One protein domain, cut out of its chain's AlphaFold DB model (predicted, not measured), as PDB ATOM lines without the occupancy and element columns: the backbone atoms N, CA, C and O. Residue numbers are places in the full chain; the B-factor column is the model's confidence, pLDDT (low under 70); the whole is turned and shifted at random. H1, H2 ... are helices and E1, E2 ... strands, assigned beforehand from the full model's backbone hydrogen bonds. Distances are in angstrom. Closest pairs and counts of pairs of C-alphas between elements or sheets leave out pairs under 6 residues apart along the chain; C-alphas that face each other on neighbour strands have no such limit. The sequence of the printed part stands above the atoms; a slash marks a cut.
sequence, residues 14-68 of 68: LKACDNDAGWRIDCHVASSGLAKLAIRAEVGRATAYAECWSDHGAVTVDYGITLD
ATOM      1  N   LEU A  14     208.657 104.919 232.751       62.19
ATOM      2  CA  LEU A  14     208.147 106.239 233.088       62.19
ATOM      3  C   LEU A  14     208.934 106.761 234.300       62.19
ATOM      4  O   LEU A  14     208.759 106.272 235.413       62.19
ATOM      5  N   LYS A  15     209.825 107.732 234.075       78.38
ATOM      6  CA  LYS A  15     210.648 108.368 235.116       78.38
ATOM      7  C   LYS A  15     210.200 109.803 235.381       78.38
ATOM      8  O   LYS A  15     210.996 110.733 235.306       78.38
ATOM      9  N   ALA A  16     208.912 109.983 235.671       82.38
ATOM     10  CA  ALA A  16     208.320 111.306 235.887       82.38
ATOM     11  C   ALA A  16     208.998 112.097 237.025       82.38
ATOM     12  O   ALA A  16     209.045 113.323 236.971       82.38
ATOM     13  N   CYS A  17     209.574 111.404 238.016       82.12
ATOM     14  CA  CYS A  17     210.372 112.025 239.073       82.12
ATOM     15  C   CYS A  17     211.575 112.824 238.536       82.12
ATOM     16  O   CYS A  17     211.877 113.892 239.060       82.12
ATOM     17  N   ASP A  18     212.254 112.315 237.501       84.81
ATOM     18  CA  ASP A  18     213.528 112.868 237.017       84.81
ATOM     19  C   ASP A  18     213.341 114.153 236.204       84.81
ATOM     20  O   ASP A  18     214.224 115.006 236.152       84.81
ATOM     21  N   ASN A  19     212.209 114.271 235.512       85.44
ATOM     22  CA  ASN A  19     212.009 115.270 234.464       85.44
ATOM     23  C   ASN A  19     210.736 116.099 234.636       85.44
ATOM     24  O   ASN A  19     210.360 116.821 233.715       85.44
ATOM     25  N   ASP A  20     210.082 115.993 235.792       85.44
ATOM     26  CA  ASP A  20     208.879 116.756 236.126       85.44
ATOM     27  C   ASP A  20     207.699 116.521 235.163       85.44
ATOM     28  O   ASP A  20     206.816 117.362 235.019       85.44
ATOM     29  N   ALA A  21     207.655 115.362 234.495       88.06
ATOM     30  CA  ALA A  21     206.619 115.026 233.512       88.06
ATOM     31  C   ALA A  21     205.348 114.404 234.133       88.06
ATOM     32  O   ALA A  21     204.569 113.746 233.438       88.06
ATOM     33  N   GLY A  22     205.166 114.549 235.447       88.00
ATOM     34  CA  GLY A  22     204.067 113.951 236.204       88.00
ATOM     35  C   GLY A  22     202.727 114.670 236.030       88.00
ATOM     36  O   GLY A  22     202.638 115.759 235.463       88.00
ATOM     37  N   TRP A  23     201.662 114.054 236.543       92.44
ATOM     38  CA  TRP A  23     200.323 114.647 236.602       92.44
ATOM     39  C   TRP A  23     199.952 114.941 238.054       92.44
ATOM     40  O   TRP A  23     200.326 114.202 238.961       92.44
ATOM     41  N   ARG A  24     199.173 115.999 238.290       94.38
ATOM     42  CA  ARG A  24     198.679 116.338 239.630       94.38
ATOM     43  C   ARG A  24     197.285 115.757 239.848       94.38
ATOM     44  O   ARG A  24     196.293 116.410 239.543       94.38
ATOM     45  N   ILE A  25     197.239 114.526 240.352       95.19
ATOM     46  CA  ILE A  25     195.990 113.781 240.594       95.19
ATOM     47  C   ILE A  25     195.672 113.589 242.082       95.19
ATOM     48  O   ILE A  25     194.517 113.372 242.437       95.19
ATOM     49  N   ASP A  26     196.666 113.751 242.954       96.44
ATOM     50  CA  ASP A  26     196.482 113.716 244.403       96.44
ATOM     51  C   ASP A  26     196.071 115.090 244.942       96.44
ATOM     52  O   ASP A  26     196.623 116.130 244.559       96.44
ATOM     53  N   CYS A  27     195.115 115.101 245.871       95.81
ATOM     54  CA  CYS A  27     194.625 116.323 246.497       95.81
ATOM     55  C   CYS A  27     194.347 116.135 247.991       95.81
ATOM     56  O   CYS A  27     193.937 115.070 248.445       95.81
ATOM     57  N   HIS A  28     194.539 117.215 248.747       97.50
ATOM     58  CA  HIS A  28     194.084 117.330 250.125       97.50
ATOM     59  C   HIS A  28     192.916 118.318 250.163       97.50
ATOM     60  O   HIS A  28     193.109 119.525 250.020       97.50
ATOM     61  N   VAL A  29     191.695 117.803 250.303       97.88
ATOM     62  CA  VAL A  29     190.480 118.625 250.366       97.88
ATOM     63  C   VAL A  29     190.133 118.881 251.827       97.88
ATOM     64  O   VAL A  29     189.951 117.944 252.599       97.88
ATOM     65  N   ALA A  30     190.014 120.155 252.197       97.81
ATOM     66  CA  ALA A  30     189.718 120.585 253.559       97.81
ATOM     67  C   ALA A  30     188.392 121.355 253.628       97.81
ATOM     68  O   ALA A  30     188.007 122.057 252.690       97.81
ATOM     69  N   SER A  31     187.699 121.255 254.767       98.44
ATOM     70  CA  SER A  31     186.555 122.120 255.066       98.44
ATOM     71  C   SER A  31     187.001 123.582 255.178       98.44
ATOM     72  O   SER A  31     188.168 123.875 255.436       98.44
ATOM     73  N   SER A  32     186.069 124.525 255.034       98.25
ATOM     74  CA  SER A  32     186.386 125.960 255.057       98.25
ATOM     75  C   SER A  32     187.051 126.433 256.356       98.25
ATOM     76  O   SER A  32     187.798 127.407 256.330       98.25
ATOM     77  N   GLY A  33     186.791 125.769 257.485       97.88
ATOM     78  CA  GLY A  33     187.449 126.057 258.760       97.88
ATOM     79  C   GLY A  33     188.917 125.638 258.757       97.88
ATOM     80  O   GLY A  33     189.784 126.458 259.039       97.88
ATOM     81  N   LEU A  34     189.195 124.391 258.367       97.75
ATOM     82  CA  LEU A  34     190.551 123.848 258.334       97.75
ATOM     83  C   LEU A  34     191.407 124.515 257.245       97.75
ATOM     84  O   LEU A  34     192.557 124.856 257.492       97.75
ATOM     85  N   ALA A  35     190.825 124.791 256.076       98.00
ATOM     86  CA  ALA A  35     191.522 125.437 254.963       98.00
ATOM     87  C   ALA A  35     192.105 126.814 255.335       98.00
ATOM     88  O   ALA A  35     193.162 127.187 254.836       98.00
ATOM     89  N   LYS A  36     191.455 127.556 256.243       98.06
ATOM     90  CA  LYS A  36     191.954 128.852 256.742       98.06
ATOM     91  C   LYS A  36     193.209 128.729 257.609       98.06
ATOM     92  O   LYS A  36     193.866 129.736 257.841       98.06
ATOM     93  N   LEU A  37     193.509 127.530 258.105       98.38
ATOM     94  CA  LEU A  37     194.661 127.253 258.961       98.38
ATOM     95  C   LEU A  37     195.860 126.714 258.171       98.38
ATOM     96  O   LEU A  37     196.918 126.519 258.762       98.38
ATOM     97  N   ALA A  38     195.713 126.439 256.869       98.31
ATOM     98  CA  ALA A  38     196.808 125.945 256.039       98.31
ATOM     99  C   ALA A  38     197.872 127.037 255.861       98.31
ATOM    100  O   ALA A  38     197.564 128.143 255.413       98.31
ATOM    101  N   ILE A  39     199.125 126.721 256.191       98.38
ATOM    102  CA  ILE A  39     200.257 127.657 256.090       98.38
ATOM    103  C   ILE A  39     201.267 127.252 255.012       98.38
ATOM    104  O   ILE A  39     202.010 128.099 254.521       98.38
ATOM    105  N   ARG A  40     201.279 125.978 254.609       98.44
ATOM    106  CA  ARG A  40     202.109 125.461 253.516       98.44
ATOM    107  C   ARG A  40     201.416 124.274 252.869       98.44
ATOM    108  O   ARG A  40     200.811 123.470 253.565       98.44
ATOM    109  N   ALA A  41     201.529 124.159 251.553       97.88
ATOM    110  CA  ALA A  41     201.130 122.971 250.812       97.88
ATOM    111  C   ALA A  41     202.196 122.667 249.762       97.88
ATOM    112  O   ALA A  41     202.592 123.559 249.010       97.88
ATOM    113  N   GLU A  42     202.655 121.422 249.704       97.31
ATOM    114  CA  GLU A  42     203.710 121.016 248.782       97.31
ATOM    115  C   GLU A  42     203.530 119.585 248.277       97.31
ATOM    116  O   GLU A  42     202.715 118.811 248.781       97.31
ATOM    117  N   VAL A  43     204.279 119.268 247.222       94.94
ATOM    118  CA  VAL A  43     204.389 117.917 246.678       94.94
ATOM    119  C   VAL A  43     205.843 117.501 246.794       94.94
ATOM    120  O   VAL A  43     206.721 118.135 246.209       94.94
ATOM    121  N   GLY A  44     206.098 116.439 247.548       91.81
ATOM    122  CA  GLY A  44     207.415 115.834 247.636       91.81
ATOM    123  C   GLY A  44     207.799 115.206 246.300       91.81
ATOM    124  O   GLY A  44     207.107 114.314 245.808       91.81
ATOM    125  N   ARG A  45     208.922 115.654 245.734       90.00
ATOM    126  CA  ARG A  45     209.560 115.046 244.564       90.00
ATOM    127  C   ARG A  45     210.964 114.601 244.950       90.00
ATOM    128  O   ARG A  45     211.757 115.416 245.416       90.00
ATOM    129  N   ALA A  46     211.264 113.321 244.755       88.56
ATOM    130  CA  ALA A  46     212.620 112.819 244.940       88.56
ATOM    131  C   ALA A  46     213.565 113.418 243.885       88.56
ATOM    132  O   ALA A  46     213.121 113.835 242.813       88.56
ATOM    133  N   THR A  47     214.864 113.482 244.178       86.38
ATOM    134  CA  THR A  47     215.821 114.136 243.267       86.38
ATOM    135  C   THR A  47     216.221 113.252 242.087       86.38
ATOM    136  O   THR A  47     216.634 113.767 241.049       86.38
ATOM    137  N   ALA A  48     216.058 111.936 242.240       85.06
ATOM    138  CA  ALA A  48     216.312 110.935 241.217       85.06
ATOM    139  C   ALA A  48     215.335 109.758 241.339       85.06
ATOM    140  O   ALA A  48     214.859 109.425 242.424       85.06
ATOM    141  N   TYR A  49     215.099 109.055 240.233       85.50
ATOM    142  CA  TYR A  49     214.185 107.916 240.155       85.50
ATOM    143  C   TYR A  49     214.509 106.793 241.148       85.50
ATOM    144  O   TYR A  49     213.603 106.171 241.689       85.50
ATOM    145  N   ALA A  50     215.793 106.545 241.424       88.25
ATOM    146  CA  ALA A  50     216.213 105.530 242.395       88.25
ATOM    147  C   ALA A  50     215.801 105.867 243.842       88.25
ATOM    148  O   ALA A  50     215.728 104.971 244.677       88.25
ATOM    149  N   GLU A  51     215.527 107.141 244.130       89.00
ATOM    150  CA  GLU A  51     215.036 107.624 245.423       89.00
ATOM    151  C   GLU A  51     213.500 107.687 245.473       89.00
ATOM    152  O   GLU A  51     212.928 107.969 246.526       89.00
ATOM    153  N   CYS A  52     212.809 107.431 244.355       88.31
ATOM    154  CA  CYS A  52     211.353 107.410 244.337       88.31
ATOM    155  C   CYS A  52     210.842 106.173 245.068       88.31
ATOM    156  O   CYS A  52     211.038 105.035 244.653       88.31
ATOM    157  N   TRP A  53     210.147 106.425 246.168       84.44
ATOM    158  CA  TRP A  53     209.508 105.389 246.970       84.44
ATOM    159  C   TRP A  53     208.206 104.849 246.344       84.44
ATOM    160  O   TRP A  53     207.751 103.766 246.697       84.44
ATOM    161  N   SER A  54     207.605 105.617 245.431       89.19
ATOM    162  CA  SER A  54     206.306 105.388 244.795       89.19
ATOM    163  C   SER A  54     206.265 106.119 243.447       89.19
ATOM    164  O   SER A  54     207.058 107.029 243.195       89.19
ATOM    165  N   ASP A  55     205.339 105.713 242.584       88.06
ATOM    166  CA  ASP A  55     204.915 106.424 241.374       88.06
ATOM    167  C   ASP A  55     204.127 107.719 241.662       88.06
ATOM    168  O   ASP A  55     203.951 108.535 240.756       88.06
ATOM    169  N   HIS A  56     203.716 107.942 242.915       91.94
ATOM    170  CA  HIS A  56     203.106 109.179 243.399       91.94
ATOM    171  C   HIS A  56     204.083 110.039 244.222       91.94
ATOM    172  O   HIS A  56     204.923 109.541 244.979       91.94
ATOM    173  N   GLY A  57     203.916 111.362 244.123       91.69
ATOM    174  CA  GLY A  57     204.563 112.337 245.004       91.69
ATOM    175  C   GLY A  57     203.699 112.621 246.232       91.69
ATOM    176  O   GLY A  57     202.502 112.873 246.105       91.69
ATOM    177  N   ALA A  58     204.288 112.601 247.429       94.00
ATOM    178  CA  ALA A  58     203.541 112.855 248.660       94.00
ATOM    179  C   ALA A  58     202.996 114.290 248.677       94.00
ATOM    180  O   ALA A  58     203.763 115.241 248.552       94.00
ATOM    181  N   VAL A  59     201.685 114.456 248.861       97.06
ATOM    182  CA  VAL A  59     201.069 115.769 249.091       97.06
ATOM    183  C   VAL A  59     201.059 116.042 250.589       97.06
ATOM    184  O   VAL A  59     200.390 115.333 251.340       97.06
ATOM    185  N   THR A  60     201.773 117.075 251.020       97.62
ATOM    186  CA  THR A  60     201.827 117.496 252.425       97.62
ATOM    187  C   THR A  60     201.221 118.883 252.584       97.62
ATOM    188  O   THR A  60     201.334 119.745 251.709       97.62
ATOM    189  N   VAL A  61     200.523 119.083 253.703       98.44
ATOM    190  CA  VAL A  61     199.949 120.371 254.090       98.44
ATOM    191  C   VAL A  61     200.259 120.605 255.559       98.44
ATOM    192  O   VAL A  61     199.876 119.798 256.405       98.44
ATOM    193  N   ASP A  62     200.916 121.722 255.845       98.44
ATOM    194  CA  ASP A  62     201.169 122.162 257.210       98.44
ATOM    195  C   ASP A  62     200.032 123.081 257.651       98.44
ATOM    196  O   ASP A  62     199.655 124.022 256.938       98.44
ATOM    197  N   TYR A  63     199.507 122.827 258.848       98.31
ATOM    198  CA  TYR A  63     198.454 123.620 259.469       98.31
ATOM    199  C   TYR A  63     198.982 124.329 260.710       98.31
ATOM    200  O   TYR A  63     199.595 123.713 261.579       98.31
ATOM    201  N   GLY A  64     198.699 125.625 260.822       98.19
ATOM    202  CA  GLY A  64     198.997 126.424 262.009       98.19
ATOM    203  C   GLY A  64     197.981 126.174 263.122       98.19
ATOM    204  O   GLY A  64     197.199 127.065 263.446       98.19
ATOM    205  N   ILE A  65     197.956 124.959 263.670       96.44
ATOM    206  CA  ILE A  65     197.035 124.544 264.733       96.44
ATOM    207  C   ILE A  65     197.768 123.711 265.787       96.44
ATOM    208  O   ILE A  65     198.633 122.903 265.460       96.44
ATOM    209  N   THR A  66     197.399 123.895 267.052       96.25
ATOM    210  CA  THR A  66     197.795 123.001 268.144       96.25
ATOM    211  C   THR A  66     196.705 121.957 268.324       96.25
ATOM    212  O   THR A  66     195.538 122.319 268.468       96.25
ATOM    213  N   LEU A  67     197.088 120.684 268.301       92.06
ATOM    214  CA  LEU A  67     196.213 119.582 268.684       92.06
ATOM    215  C   LEU A  67     196.461 119.291 270.164       92.06
ATOM    216  O   LEU A  67     197.620 119.187 270.576       92.06
ATOM    217  N   ASP A  68     195.390 119.257 270.943       87.75
ATOM    218  CA  ASP A  68     195.374 118.925 272.367       87.75
ATOM    219  C   ASP A  68     195.315 117.412 272.629       87.75
ATOM    220  O   ASP A  68     194.804 116.654 271.770       87.75
TER     221      ASP A  68
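What this domain is: This is residues 14 to 68 of the 68 residues of an uncharacterized protein of Knoellia sinensis KCTC 19936 (UniProt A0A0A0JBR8). With little regular structure, this is a long, narrow strand hairpin, E1 and E2, with a wide loop at its far end, while H1, near that loop, is joined by a drawn-out stretch to H2 at the other end. The printed part has 55 residues, in the order H1, H2, E1, E2; the class is mixed, with 19 residues in named elements. It is loose, radius of gyration of the C-alphas 14.1 A, spanning 40 by 20 by 14 A.

Where its parts are: H1 is residues 16 to 19, from C-alpha 16 at (208.320, 111.306, 235.887). H2 is residues 32 to 35. E1, residues 38 to 43, is 14.5 A long. E2, residues 59 to 63, is 13.3 A long, ending at C-alpha 63 (198.454, 123.620, 259.469).

How they stand to each other: H1 is apart from H2, E1 and E2. The closest C-alphas of H2 and E2, Leu 34 and Tyr 63, are 8.0 A apart. E1 and E2 form an antiparallel hairpin at 165 degrees; N 42 and O 60 are within hydrogen-bond range, 2.9 A. H1 and H2 are too short for O i to N i+4 pairs.

The domain as a whole: Leu 14 and Asp 68 have the farthest C-alphas, 43.2 A apart. The printed part has no cut. Links H1 to H2 and E1 to E2 are long. Residue 14 is under pLDDT 70.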